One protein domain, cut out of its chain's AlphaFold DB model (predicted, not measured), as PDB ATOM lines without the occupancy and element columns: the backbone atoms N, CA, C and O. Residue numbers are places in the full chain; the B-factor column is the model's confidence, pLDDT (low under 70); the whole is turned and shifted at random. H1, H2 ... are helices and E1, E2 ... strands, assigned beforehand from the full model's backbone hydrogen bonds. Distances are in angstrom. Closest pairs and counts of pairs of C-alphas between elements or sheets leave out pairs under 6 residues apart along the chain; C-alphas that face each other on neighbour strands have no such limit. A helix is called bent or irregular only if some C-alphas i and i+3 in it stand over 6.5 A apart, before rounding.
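AT A GLANCE: This is residues 4 to 96 of the 105 residues of an uncharacterized protein of Rhizobium sp. R693 (UniProt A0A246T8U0). A three-stranded antiparallel sheet has two helices, H1 and H2, side by side over one face, both running along its strands, so that the body is two layers, one of strands and one of helices. The short last helix, H3, follows directly from the end of E3 and only grazes the sheet, and a long link of residues 47 to 57 joins H1 to H2. The printed part has 93 residues, with three named strands and three named helices in the order E1, E2, H1, H2, E3, H3; the sheet's order is E1, E2, E3. The class is mixed, helices and strands, and the whole is compact, with a radius of gyration of the C-alphas of 13.8 A and spans of 37 by 33 by 20 A.

IN THESE COORDINATES: The inner strand E2, residues 22 to 30, is 26.6 A long. The edge strands are E1, residues 5 to 10, which begins at C-alpha 5 (-47.817, 14.201, 54.956), and E3, residues 82 to 89, which is 24.1 A long. H2, residues 58 to 76, is 27.4 A long, from C-alpha 58 (-67.134, 21.696, 81.991), and has a kink of 30 degrees near residue 67. H1, residues 34 to 46, is 18.2 A long. Both are irregular: C-alphas 37 and 40 of H1 are 7.1 A apart, and C-alphas 59 and 62 of H2 are 7.4 A apart. H3, residues 90 to 96, is 10.2 A long and ends at C-alpha 96 (-74.919, 16.971, 62.609).

HOW THE PARTS SIT: E1 and E2 form an antiparallel hairpin, with N 7 and O 28 within hydrogen-bond range at 2.9 A. E2 and E3 are antiparallel neighbours, with N 25 and O 86 within range at 2.9 A. H1 and H2 are on the same face of the sheet, each at a height of 9.4 A over it. H1 lies over E1 and E2, at 14 degrees to E2 on the local plane; its closest C-alphas to E2 are those of Gln 35 and Leu 28, 5.9 A apart. H2 lies over E3 and only just over E2, on which 3 of its C-alphas fall; it stands at 10 degrees to E3 on the local plane. H1, with residues 42 to 46 alone, touches residues 68 to 72 of H2; the closest C-alphas are those of Leu 45 and Phe 68, 5.9 A apart. These two form a helical hairpin, opposite ways at a shallow tilt of 33 degrees, only just short of steep. H3 grazes the sheet with residues 90 to 93 and is apart from H1 and H2. In H3 every O i to N i+4 pair is within hydrogen-bond range; in H2 11 of 15 are, and in H1 3 of 9, beside 5 of 10 O i to N i+3 pairs.

THE WHOLE: The C-alphas farthest apart, those of Arg 32 and Lys 59, are 39.6 A apart. The printed part has no cut. The links E1 to E2 and H1 to H2 are long, each of 11 residues. The mean pLDDT of the printed part is 71.7; residues 12 to 19, 46 to 61 and 90 to 96 are under 70.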
ATOM      1  N   LEU A   4     -46.959  15.467  50.415       87.94
ATOM      2  CA  LEU A   4     -47.505  16.055  51.633       87.94
ATOM      3  C   LEU A   4     -47.880  14.944  52.608       87.94
ATOM      4  O   LEU A   4     -48.548  13.978  52.234       87.94
ATOM      5  N   VAL A   5     -47.471  15.102  53.860       88.75
ATOM      6  CA  VAL A   5     -47.817  14.201  54.956       88.75
ATOM      7  C   VAL A   5     -48.645  14.982  55.963       88.75
ATOM      8  O   VAL A   5     -48.328  16.124  56.288       88.75
ATOM      9  N   ALA A   6     -49.719  14.367  56.446       82.62
ATOM     10  CA  ALA A   6     -50.611  14.979  57.413       82.62
ATOM     11  C   ALA A   6     -50.700  14.139  58.689       82.62
ATOM     12  O   ALA A   6     -50.700  12.909  58.630       82.62
ATOM     13  N   SER A   7     -50.812  14.804  59.835       83.56
ATOM     14  CA  SER A   7     -51.187  14.180  61.103       83.56
ATOM     15  C   SER A   7     -52.338  14.948  61.734       83.56
ATOM     16  O   SER A   7     -52.456  16.166  61.587       83.56
ATOM     17  N   MET A   8     -53.209  14.219  62.422       81.62
ATOM     18  CA  MET A   8     -54.354  14.788  63.112       81.62
ATOM     19  C   MET A   8     -54.323  14.359  64.571       81.62
ATOM     20  O   MET A   8     -54.098  13.186  64.864       81.62
ATOM     21  N   ASP A   9     -54.573  15.308  65.464       77.94
ATOM     22  CA  ASP A   9     -54.682  15.069  66.898       77.94
ATOM     23  C   ASP A   9     -55.887  15.831  67.462       77.94
ATOM     24  O   ASP A   9     -56.352  16.817  66.881       77.94
ATOM     25  N   HIS A  10     -56.430  15.360  68.578       75.44
ATOM     26  CA  HIS A  10     -57.633  15.914  69.181       75.44
ATOM     27  C   HIS A  10     -57.540  15.956  70.705       75.44
ATOM     28  O   HIS A  10     -56.927  15.109  71.349       75.44
ATOM     29  N   SER A  11     -58.185  16.953  71.308       71.25
ATOM     30  CA  SER A  11     -58.320  17.034  72.762       71.25
ATOM     31  C   SER A  11     -59.082  15.806  73.285       71.25
ATOM     32  O   SER A  11     -60.132  15.478  72.716       71.25
ATOM     33  N   PRO A  12     -58.637  15.166  74.379       61.47
ATOM     34  CA  PRO A  12     -59.318  14.000  74.928       61.47
ATOM     35  C   PRO A  12     -60.750  14.340  75.364       61.47
ATOM     36  O   PRO A  12     -60.993  15.360  76.012       61.47
ATOM     37  N   GLN A  13     -61.701  13.457  75.057       56.25
ATOM     38  CA  GLN A  13     -63.019  13.470  75.689       56.25
ATOM     39  C   GLN A  13     -62.925  12.717  77.023       56.25
ATOM     40  O   GLN A  13     -63.050  11.498  77.063       56.25
ATOM     41  N   GLU A  14     -62.664  13.427  78.125       45.84
ATOM     42  CA  GLU A  14     -62.552  12.795  79.457       45.84
ATOM     43  C   GLU A  14     -63.898  12.298  80.004       45.84
ATOM     44  O   GLU A  14     -63.933  11.390  80.833       45.84
ATOM     45  N   ILE A  15     -65.009  12.901  79.567       54.22
ATOM     46  CA  ILE A  15     -66.361  12.538  79.998       54.22
ATOM     47  C   ILE A  15     -67.102  11.977  78.782       54.22
ATOM     48  O   ILE A  15     -67.516  12.752  77.911       54.22
ATOM     49  N   PRO A  16     -67.278  10.646  78.700       55.50
ATOM     50  CA  PRO A  16     -68.139  10.044  77.694       55.50
ATOM     51  C   PRO A  16     -69.517  10.713  77.727       55.50
ATOM     52  O   PRO A  16     -70.126  10.824  78.791       55.50
ATOM     53  N   ASN A  17     -70.002  11.159  76.567       58.88
ATOM     54  CA  ASN A  17     -71.297  11.829  76.393       58.88
ATOM     55  C   ASN A  17     -71.441  13.238  77.011       58.88
ATOM     56  O   ASN A  17     -72.569  13.711  77.155       58.88
ATOM     57  N   ASP A  18     -70.353  13.951  77.337       67.88
ATOM     58  CA  ASP A  18     -70.455  15.387  77.650       67.88
ATOM     59  C   ASP A  18     -70.777  16.196  76.384       67.88
ATOM     60  O   ASP A  18     -69.903  16.530  75.583       67.88
ATOM     61  N   ARG A  19     -72.065  16.497  76.204       68.12
ATOM     62  CA  ARG A  19     -72.590  17.259  75.062       68.12
ATOM     63  C   ARG A  19     -72.207  18.738  75.100       68.12
ATOM     64  O   ARG A  19     -72.163  19.375  74.049       68.12
ATOM     65  N   GLU A  20     -71.897  19.273  76.275       71.50
ATOM     66  CA  GLU A  20     -71.534  20.682  76.447       71.50
ATOM     67  C   GLU A  20     -70.020  20.916  76.373       71.50
ATOM     68  O   GLU A  20     -69.565  22.059  76.260       71.50
ATOM     69  N   GLY A  21     -69.236  19.835  76.390       73.94
ATOM     70  CA  GLY A  21     -67.790  19.856  76.237       73.94
ATOM     71  C   GLY A  21     -67.343  20.362  74.864       73.94
ATOM     72  O   GLY A  21     -67.923  20.028  73.830       73.94
ATOM     73  N   TRP A  22     -66.276  21.165  74.849       75.25
ATOM     74  CA  TRP A  22     -65.574  21.520  73.619       75.25
ATOM     75  C   TRP A  22     -64.558  20.437  73.259       75.25
ATOM     76  O   TRP A  22     -63.765  20.027  74.101       75.25
ATOM     77  N   HIS A  23     -64.526  20.074  71.983       75.62
ATOM     78  CA  HIS A  23     -63.526  19.217  71.367       75.62
ATOM     79  C   HIS A  23     -62.738  20.035  70.358       75.62
ATOM     80  O   HIS A  23     -63.320  20.618  69.445       75.62
ATOM     81  N   THR A  24     -61.422  20.089  70.525       77.31
ATOM     82  CA  THR A  24     -60.523  20.748  69.579       77.31
ATOM     83  C   THR A  24     -59.766  19.694  68.801       77.31
ATOM     84  O   THR A  24     -59.173  18.804  69.395       77.31
ATOM     85  N   THR A  25     -59.784  19.810  67.480       80.94
ATOM     86  CA  THR A  25     -58.999  18.978  66.568       80.94
ATOM     87  C   THR A  25     -57.999  19.861  65.844       80.94
ATOM     88  O   THR A  25     -58.329  20.981  65.445       80.94
ATOM     89  N   VAL A  26     -56.785  19.351  65.675       82.38
ATOM     90  CA  VAL A  26     -55.723  19.973  64.891       82.38
ATOM     91  C   VAL A  26     -55.297  19.019  63.792       82.38
ATOM     92  O   VAL A  26     -55.059  17.843  64.043       82.38
ATOM     93  N   LEU A  27     -55.170  19.557  62.588       84.81
ATOM     94  CA  LEU A  27     -54.526  18.940  61.445       84.81
ATOM     95  C   LEU A  27     -53.227  19.698  61.173       84.81
ATOM     96  O   LEU A  27     -53.248  20.914  60.980       84.81
ATOM     97  N   LEU A  28     -52.117  18.976  61.132       86.31
ATOM     98  CA  LEU A  28     -50.828  19.487  60.693       86.31
ATOM     99  C   LEU A  28     -50.452  18.845  59.363       86.31
ATOM    100  O   LEU A  28     -50.627  17.639  59.195       86.31
ATOM    101  N   VAL A  29     -49.923  19.641  58.440       86.75
ATOM    102  CA  VAL A  29     -49.489  19.205  57.110       86.75
ATOM    103  C   VAL A  29     -48.081  19.722  56.849       86.75
ATOM    104  O   VAL A  29     -47.811  20.905  57.055       86.75
ATOM    105  N   SER A  30     -47.190  18.852  56.382       87.75
ATOM    106  CA  SER A  30     -45.829  19.238  56.010       87.75
ATOM    107  C   SER A  30     -45.259  18.368  54.885       87.75
ATOM    108  O   SER A  30     -45.879  17.389  54.463       87.75
ATOM    109  N   GLU A  31     -44.093  18.748  54.360       87.06
ATOM    110  CA  GLU A  31     -43.470  18.091  53.202       87.06
ATOM    111  C   GLU A  31     -42.525  16.939  53.579       87.06
ATOM    112  O   GLU A  31     -42.326  16.023  52.782       87.06
ATOM    113  N   ARG A  32     -41.916  16.958  54.773       85.44
ATOM    114  CA  ARG A  32     -40.901  15.968  55.193       85.44
ATOM    115  C   ARG A  32     -41.196  15.357  56.554       85.44
ATOM    116  O   ARG A  32     -40.289  14.929  57.267       85.44
ATOM    117  N   ALA A  33     -42.476  15.251  56.887       81.56
ATOM    118  CA  ALA A  33     -42.950  14.605  58.101       81.56
ATOM    119  C   ALA A  33     -42.596  15.352  59.418       81.56
ATOM    120  O   ALA A  33     -42.665  14.778  60.507       81.56
ATOM    121  N   GLU A  34     -42.243  16.639  59.343       82.19
ATOM    122  CA  GLU A  34     -41.929  17.518  60.477       82.19
ATOM    123  C   GLU A  34     -43.057  17.556  61.519       82.19
ATOM    124  O   GLU A  34     -42.786  17.726  62.710       82.19
ATOM    125  N   GLN A  35     -44.313  17.338  61.106       80.44
ATOM    126  CA  GLN A  35     -45.479  17.316  61.992       80.44
ATOM    127  C   GLN A  35     -45.386  16.273  63.115       80.44
ATOM    128  O   GLN A  35     -45.983  16.472  64.172       80.44
ATOM    129  N   TRP A  36     -44.624  15.185  62.942       76.56
ATOM    130  CA  TRP A  36     -44.454  14.176  63.998       76.56
ATOM    131  C   TRP A  36     -43.744  14.731  65.240       76.56
ATOM    132  O   TRP A  36     -44.008  14.278  66.352       76.56
ATOM    133  N   GLY A  37     -42.893  15.751  65.078       79.19
ATOM    134  CA  GLY A  37     -42.202  16.409  66.191       79.19
ATOM    135  C   GLY A  37     -43.100  17.310  67.047       79.19
ATOM    136  O   GLY A  37     -42.708  17.707  68.143       79.19
ATOM    137  N   TRP A  38     -44.315  17.623  66.586       80.81
ATOM    138  CA  TRP A  38     -45.186  18.612  67.228       80.81
ATOM    139  C   TRP A  38     -46.027  18.058  68.374       80.81
ATOM    140  O   TRP A  38     -46.609  18.848  69.114       80.81
ATOM    141  N   GLY A  39     -46.057  16.738  68.583       73.94
ATOM    142  CA  GLY A  39     -46.850  16.115  69.650       73.94
ATOM    143  C   GLY A  39     -46.528  16.665  71.045       73.94
ATOM    144  O   GLY A  39     -47.433  16.982  71.808       73.94
ATOM    145  N   ASN A  40     -45.251  16.897  71.365       72.69
ATOM    146  CA  ASN A  40     -44.851  17.456  72.667       72.69
ATOM    147  C   ASN A  40     -45.116  18.967  72.799       72.69
ATOM    148  O   ASN A  40     -45.187  19.480  73.914       72.69
ATOM    149  N   THR A  41     -45.269  19.676  71.678       78.88
ATOM    150  CA  THR A  41     -45.514  21.127  71.637       78.88
ATOM    151  C   THR A  41     -47.010  21.432  71.656       78.88
ATOM    152  O   THR A  41     -47.473  22.263  72.436       78.88
ATOM    153  N   LEU A  42     -47.781  20.739  70.815       76.19
ATOM    154  CA  LEU A  42     -49.229  20.891  70.720       76.19
ATOM    155  C   LEU A  42     -49.972  20.056  71.751       76.19
ATOM    156  O   LEU A  42     -51.039  20.477  72.180       76.19
ATOM    157  N   GLY A  43     -49.416  18.925  72.184       72.06
ATOM    158  CA  GLY A  43     -50.002  18.064  73.206       72.06
ATOM    159  C   GLY A  43     -50.387  18.847  74.458       72.06
ATOM    160  O   GLY A  43     -51.544  18.790  74.836       72.06
ATOM    161  N   PRO A  44     -49.518  19.680  75.055       75.31
ATOM    162  CA  PRO A  44     -49.896  20.548  76.170       75.31
ATOM    163  C   PRO A  44     -50.936  21.625  75.826       75.31
ATOM    164  O   PRO A  44     -51.634  22.084  76.724       75.31
ATOM    165  N   LEU A  45     -51.058  22.055  74.566       73.94
ATOM    166  CA  LEU A  45     -52.083  23.018  74.136       73.94
ATOM    167  C   LEU A  45     -53.452  22.352  73.945       73.94
ATOM    168  O   LEU A  45     -54.468  22.918  74.340       73.94
ATOM    169  N   LEU A  46     -53.467  21.153  73.360       66.25
ATOM    170  CA  LEU A  46     -54.647  20.317  73.124       66.25
ATOM    171  C   LEU A  46     -55.095  19.587  74.389       66.25
ATOM    172  O   LEU A  46     -56.282  19.349  74.605       66.25
ATOM    173  N   ASN A  47     -54.126  19.255  75.230       64.94
ATOM    174  CA  ASN A  47     -54.243  18.444  76.416       64.94
ATOM    175  C   ASN A  47     -53.270  18.911  77.520       64.94
ATOM    176  O   ASN A  47     -52.200  18.342  77.752       64.94
ATOM    177  N   ARG A  48     -53.680  19.914  78.304       61.06
ATOM    178  CA  ARG A  48     -52.923  20.377  79.486       61.06
ATOM    179  C   ARG A  48     -52.801  19.345  80.626       61.06
ATOM    180  O   ARG A  48     -52.188  19.658  81.646       61.06
ATOM    181  N   GLN A  49     -53.360  18.137  80.495       54.41
ATOM    182  CA  GLN A  49     -53.456  17.121  81.560       54.41
ATOM    183  C   GLN A  49     -52.132  16.464  81.958       54.41
ATOM    184  O   GLN A  49     -52.139  15.640  82.871       54.41
ATOM    185  N   GLY A  50     -50.991  16.854  81.380       47.03
ATOM    186  CA  GLY A  50     -49.674  16.332  81.759       47.03
ATOM    187  C   GLY A  50     -49.309  16.441  83.253       47.03
ATOM    188  O   GLY A  50     -48.230  15.989  83.623       47.03
ATOM    189  N   LYS A  51     -50.151  17.026  84.132       37.44
ATOM    190  CA  LYS A  51     -49.868  17.130  85.574       37.44
ATOM    191  C   LYS A  51     -50.975  16.822  86.591       37.44
ATOM    192  O   LYS A  51     -50.626  16.844  87.764       37.44
ATOM    193  N   THR A  52     -52.248  16.542  86.281       34.53
ATOM    194  CA  THR A  52     -53.205  16.021  87.304       34.53
ATOM    195  C   THR A  52     -54.610  15.782  86.749       34.53
ATOM    196  O   THR A  52     -55.131  16.610  86.010       34.53
ATOM    197  N   LEU A  53     -55.268  14.726  87.242       32.66
ATOM    198  CA  LEU A  53     -56.704  14.401  87.129       32.66
ATOM    199  C   LEU A  53     -57.633  15.451  87.790       32.66
ATOM    200  O   LEU A  53     -58.595  15.123  88.482       32.66
ATOM    201  N   ARG A  54     -57.358  16.749  87.634       37.88
ATOM    202  CA  ARG A  54     -58.303  17.818  87.971       37.88
ATOM    203  C   ARG A  54     -58.917  18.327  86.680       37.88
ATOM    204  O   ARG A  54     -58.558  19.400  86.219       37.88
ATOM    205  N   LYS A  55     -59.828  17.493  86.166       43.03
ATOM    206  CA  LYS A  55     -60.960  17.769  85.275       43.03
ATOM    207  C   LYS A  55     -60.753  18.958  84.330       43.03
ATOM    208  O   LYS A  55     -60.705  20.109  84.776       43.03
ATOM    209  N   TRP A  56     -60.905  18.707  83.031       44.28
ATOM    210  CA  TRP A  56     -61.679  19.620  82.184       44.28
ATOM    211  C   TRP A  56     -63.084  19.758  82.796       44.28
ATOM    212  O   TRP A  56     -64.057  19.144  82.377       44.28
ATOM    213  N   ALA A  57     -63.186  20.474  83.918       46.50
ATOM    214  CA  ALA A  57     -64.444  20.748  84.568       46.50
ATOM    215  C   ALA A  57     -65.199  21.585  83.550       46.50
ATOM    216  O   ALA A  57     -64.709  22.661  83.219       46.50
ATOM    217  N   ALA A  58     -66.340  21.095  83.064       50.34
ATOM    218  CA  ALA A  58     -67.134  21.696  81.991       50.34
ATOM    219  C   ALA A  58     -67.193  23.244  82.029       50.34
ATOM    220  O   ALA A  58     -67.148  23.897  80.995       50.34
ATOM    221  N   LYS A  59     -67.158  23.851  83.227       53.41
ATOM    222  CA  LYS A  59     -67.072  25.306  83.465       53.41
ATOM    223  C   LYS A  59     -65.785  26.029  83.006       53.41
ATOM    224  O   LYS A  59     -65.781  27.254  83.000       53.41
ATOM    225  N   ARG A  60     -64.675  25.347  82.699       60.59
ATOM    226  CA  ARG A  60     -63.381  25.960  82.308       60.59
ATOM    227  C   ARG A  60     -62.988  25.697  80.851       60.59
ATOM    228  O   ARG A  60     -61.985  26.246  80.398       60.59
ATOM    229  N   ASN A  61     -63.786  24.922  80.116       67.69
ATOM    230  CA  ASN A  61     -63.494  24.535  78.734       67.69
ATOM    231  C   ASN A  61     -63.448  25.742  77.784       67.69
ATOM    232  O   ASN A  61     -62.586  25.793  76.911       67.69
ATOM    233  N   ASP A  62     -64.302  26.751  77.996       74.69
ATOM    234  CA  ASP A  62     -64.284  27.993  77.209       74.69
ATOM    235  C   ASP A  62     -62.954  28.741  77.345       74.69
ATOM    236  O   ASP A  62     -62.331  29.094  76.344       74.69
ATOM    237  N   ARG A  63     -62.466  28.903  78.581       75.88
ATOM    238  CA  ARG A  63     -61.176  29.549  78.850       75.88
ATOM    239  C   ARG A  63     -60.027  28.790  78.188       75.88
ATOM    240  O   ARG A  63     -59.148  29.412  77.599       75.88
ATOM    241  N   TYR A  64     -60.019  27.460  78.266       73.69
ATOM    242  CA  TYR A  64     -58.969  26.661  77.630       73.69
ATOM    243  C   TYR A  64     -59.010  26.761  76.105       73.69
ATOM    244  O   TYR A  64     -57.963  26.916  75.482       73.69
ATOM    245  N   ARG A  65     -60.204  26.773  75.505       78.88
ATOM    246  CA  ARG A  65     -60.382  27.024  74.069       78.88
ATOM    247  C   ARG A  65     -59.882  28.409  73.662       78.88
ATOM    248  O   ARG A  65     -59.239  28.540  72.626       78.88
ATOM    249  N   GLU A  66     -60.181  29.446  74.438       80.75
ATOM    250  CA  GLU A  66     -59.681  30.797  74.170       80.75
ATOM    251  C   GLU A  66     -58.157  30.880  74.269       80.75
ATOM    252  O   GLU A  66     -57.519  31.496  73.416       80.75
ATOM    253  N   GLU A  67     -57.562  30.241  75.277       80.69
ATOM    254  CA  GLU A  67     -56.107  30.164  75.409       80.69
ATOM    255  C   GLU A  67     -55.479  29.382  74.244       80.69
ATOM    256  O   GLU A  67     -54.504  29.856  73.664       80.69
ATOM    257  N   PHE A  68     -56.076  28.258  73.827       82.62
ATOM    258  CA  PHE A  68     -55.660  27.515  72.634       82.62
ATOM    259  C   PHE A  68     -55.707  28.396  71.378       82.62
ATOM    260  O   PHE A  68     -54.714  28.503  70.667       82.62
ATOM    261  N   ARG A  69     -56.824  29.095  71.132       83.44
ATOM    262  CA  ARG A  69     -56.993  29.992  69.972       83.44
ATOM    263  C   ARG A  69     -55.960  31.111  69.922       83.44
ATOM    264  O   ARG A  69     -55.572  31.522  68.835       83.44
ATOM    265  N   LYS A  70     -55.531  31.607  71.085       86.00
ATOM    266  CA  LYS A  70     -54.479  32.623  71.188       86.00
ATOM    267  C   LYS A  70     -53.094  32.031  70.932       86.00
ATOM    268  O   LYS A  70     -52.302  32.649  70.232       86.00
ATOM    269  N   GLN A  71     -52.793  30.864  71.500       85.38
ATOM    270  CA  GLN A  71     -51.446  30.289  71.460       85.38
ATOM    271  C   GLN A  71     -51.149  29.547  70.157       85.38
ATOM    272  O   GLN A  71     -50.064  29.715  69.619       85.38
ATOM    273  N   PHE A  72     -52.106  28.802  69.603       85.25
ATOM    274  CA  PHE A  72     -51.919  27.989  68.399       85.25
ATOM    275  C   PHE A  72     -51.279  28.735  67.206       85.25
ATOM    276  O   PHE A  72     -50.250  28.264  66.719       85.25
ATOM    277  N   PRO A  73     -51.787  29.905  66.754       87.44
ATOM    278  CA  PRO A  73     -51.162  30.625  65.644       87.44
ATOM    279  C   PRO A  73     -49.765  31.151  65.996       87.44
ATOM    280  O   PRO A  73     -48.892  31.160  65.138       87.44
ATOM    281  N   ILE A  74     -49.525  31.542  67.253       87.19
ATOM    282  CA  ILE A  74     -48.207  32.007  67.719       87.19
ATOM    283  C   ILE A  74     -47.206  30.849  67.700       87.19
ATOM    284  O   ILE A  74     -46.078  31.005  67.244       87.19
ATOM    285  N   THR A  75     -47.629  29.676  68.168       84.56
ATOM    286  CA  THR A  75     -46.820  28.458  68.199       84.56
ATOM    287  C   THR A  75     -46.431  27.997  66.793       84.56
ATOM    288  O   THR A  75     -45.330  27.485  66.618       84.56
ATOM    289  N   LEU A  76     -47.283  28.227  65.788       85.19
ATOM    290  CA  LEU A  76     -47.009  27.875  64.391       85.19
ATOM    291  C   LEU A  76     -46.377  28.994  63.551       85.19
ATOM    292  O   LEU A  76     -45.938  28.716  62.442       85.19
ATOM    293  N   ALA A  77     -46.298  30.231  64.050       83.50
ATOM    294  CA  ALA A  77     -45.951  31.411  63.246       83.50
ATOM    295  C   ALA A  77     -44.605  31.320  62.500       83.50
ATOM    296  O   ALA A  77     -44.451  31.944  61.458       83.50
ATOM    297  N   ASN A  78     -43.651  30.545  63.021       79.38
ATOM    298  CA  ASN A  78     -42.323  30.353  62.426       79.38
ATOM    299  C   ASN A  78     -42.059  28.887  62.045       79.38
ATOM    300  O   ASN A  78     -40.910  28.451  62.009       79.38
ATOM    301  N   SER A  79     -43.119  28.104  61.847       81.25
ATOM    302  CA  SER A  79     -43.029  26.692  61.490       81.25
ATOM    303  C   SER A  79     -43.047  26.501  59.975       81.25
ATOM    304  O   SER A  79     -43.762  27.203  59.267       81.25
ATOM    305  N   GLU A  80     -42.332  25.488  59.488       84.88
ATOM    306  CA  GLU A  80     -42.473  24.976  58.113       84.88
ATOM    307  C   GLU A  80     -43.739  24.108  57.941       84.88
ATOM    308  O   GLU A  80     -44.032  23.610  56.856       84.88
ATOM    309  N   VAL A  81     -44.507  23.917  59.019       85.06
ATOM    310  CA  VAL A  81     -45.736  23.121  59.048       85.06
ATOM    311  C   VAL A  81     -46.956  24.020  58.884       85.06
ATOM    312  O   VAL A  81     -47.154  24.978  59.634       85.06
ATOM    313  N   PHE A  82     -47.837  23.650  57.958       88.00
ATOM    314  CA  PHE A  82     -49.168  24.234  57.862       88.00
ATOM    315  C   PHE A  82     -50.089  23.618  58.920       88.00
ATOM    316  O   PHE A  82     -50.176  22.396  59.036       88.00
ATOM    317  N   GLY A  83     -50.807  24.449  59.677       85.50
ATOM    318  CA  GLY A  83     -51.733  23.983  60.707       85.50
ATOM    319  C   GLY A  83     -53.151  24.507  60.532       85.50
ATOM    320  O   GLY A  83     -53.374  25.704  60.366       85.50
ATOM    321  N   LEU A  84     -54.119  23.602  60.651       85.56
ATOM    322  CA  LEU A  84     -55.545  23.899  60.732       85.56
ATOM    323  C   LEU A  84     -56.075  23.410  62.079       85.56
ATOM    324  O   LEU A  84     -55.826  22.273  62.466       85.56
ATOM    325  N   ALA A  85     -56.839  24.243  62.780       82.31
ATOM    326  CA  ALA A  85     -57.481  23.855  64.029       82.31
ATOM    327  C   ALA A  85     -58.945  24.275  64.054       82.31
ATOM    328  O   ALA A  85     -59.287  25.396  63.675       82.31
ATOM    329  N   PHE A  86     -59.805  23.400  64.564       79.31
ATOM    330  CA  PHE A  86     -61.208  23.713  64.795       79.31
ATOM    331  C   PHE A  86     -61.657  23.193  66.156       79.31
ATOM    332  O   PHE A  86     -61.194  22.158  66.630       79.31
ATOM    333  N   SER A  87     -62.576  23.926  66.785       77.50
ATOM    334  CA  SER A  87     -63.202  23.520  68.041       77.50
ATOM    335  C   SER A  87     -64.706  23.422  67.848       77.50
ATOM    336  O   SER A  87     -65.327  24.379  67.383       77.50
ATOM    337  N   VAL A  88     -65.286  22.303  68.258       75.81
ATOM    338  CA  VAL A  88     -66.716  21.989  68.155       75.81
ATOM    339  C   VAL A  88     -67.253  21.594  69.524       75.81
ATOM    340  O   VAL A  88     -66.520  21.017  70.322       75.81
ATOM    341  N   LYS A  89     -68.513  21.909  69.828       75.56
ATOM    342  CA  LYS A  89     -69.172  21.340  71.012       75.56
ATOM    343  C   LYS A  89     -69.656  19.929  70.690       75.56
ATOM    344  O   LYS A  89     -70.146  19.697  69.584       75.56
ATOM    345  N   GLY A  90     -69.541  19.002  71.644       66.69
ATOM    346  CA  GLY A  90     -69.928  17.597  71.460       66.69
ATOM    347  C   GLY A  90     -71.371  17.427  70.964       66.69
ATOM    348  O   GLY A  90     -71.633  16.633  70.057       66.69
ATOM    349  N   GLY A  91     -72.295  18.241  71.486       61.41
ATOM    350  CA  GLY A  91     -73.689  18.296  71.040       61.41
ATOM    351  C   GLY A  91     -73.821  18.625  69.552       61.41
ATOM    352  O   GLY A  91     -74.474  17.892  68.821       61.41
ATOM    353  N   THR A  92     -73.093  19.635  69.065       59.78
ATOM    354  CA  THR A  92     -73.133  20.064  67.657       59.78
ATOM    355  C   THR A  92     -72.684  18.965  66.690       59.78
ATOM    356  O   THR A  92     -73.269  18.816  65.619       59.78
ATOM    357  N   VAL A  93     -71.673  18.167  67.054       55.72
ATOM    358  CA  VAL A  93     -71.201  17.042  66.220       55.72
ATOM    359  C   VAL A  93     -72.236  15.920  66.176       55.72
ATOM    360  O   VAL A  93     -72.536  15.400  65.104       55.72
ATOM    361  N   THR A  94     -72.812  15.579  67.331       52.12
ATOM    362  CA  THR A  94     -73.829  14.522  67.446       52.12
ATOM    363  C   THR A  94     -75.086  14.876  66.654       52.12
ATOM    364  O   THR A  94     -75.628  14.027  65.955       52.12
ATOM    365  N   ASP A  95     -75.520  16.136  66.713       49.62
ATOM    366  CA  ASP A  95     -76.720  16.591  66.012       49.62
ATOM    367  C   ASP A  95     -76.505  16.623  64.490       49.62
ATOM    368  O   ASP A  95     -77.400  16.247  63.736       49.62
ATOM    369  N   SER A  96     -75.290  16.955  64.036       48.81
ATOM    370  CA  SER A  96     -74.919  16.971  62.609       48.81
ATOM    371  C   SER A  96     -74.736  15.571  62.003       48.81
ATOM    372  O   SER A  96     -74.920  15.392  60.803       48.81
TER     373      SER A  96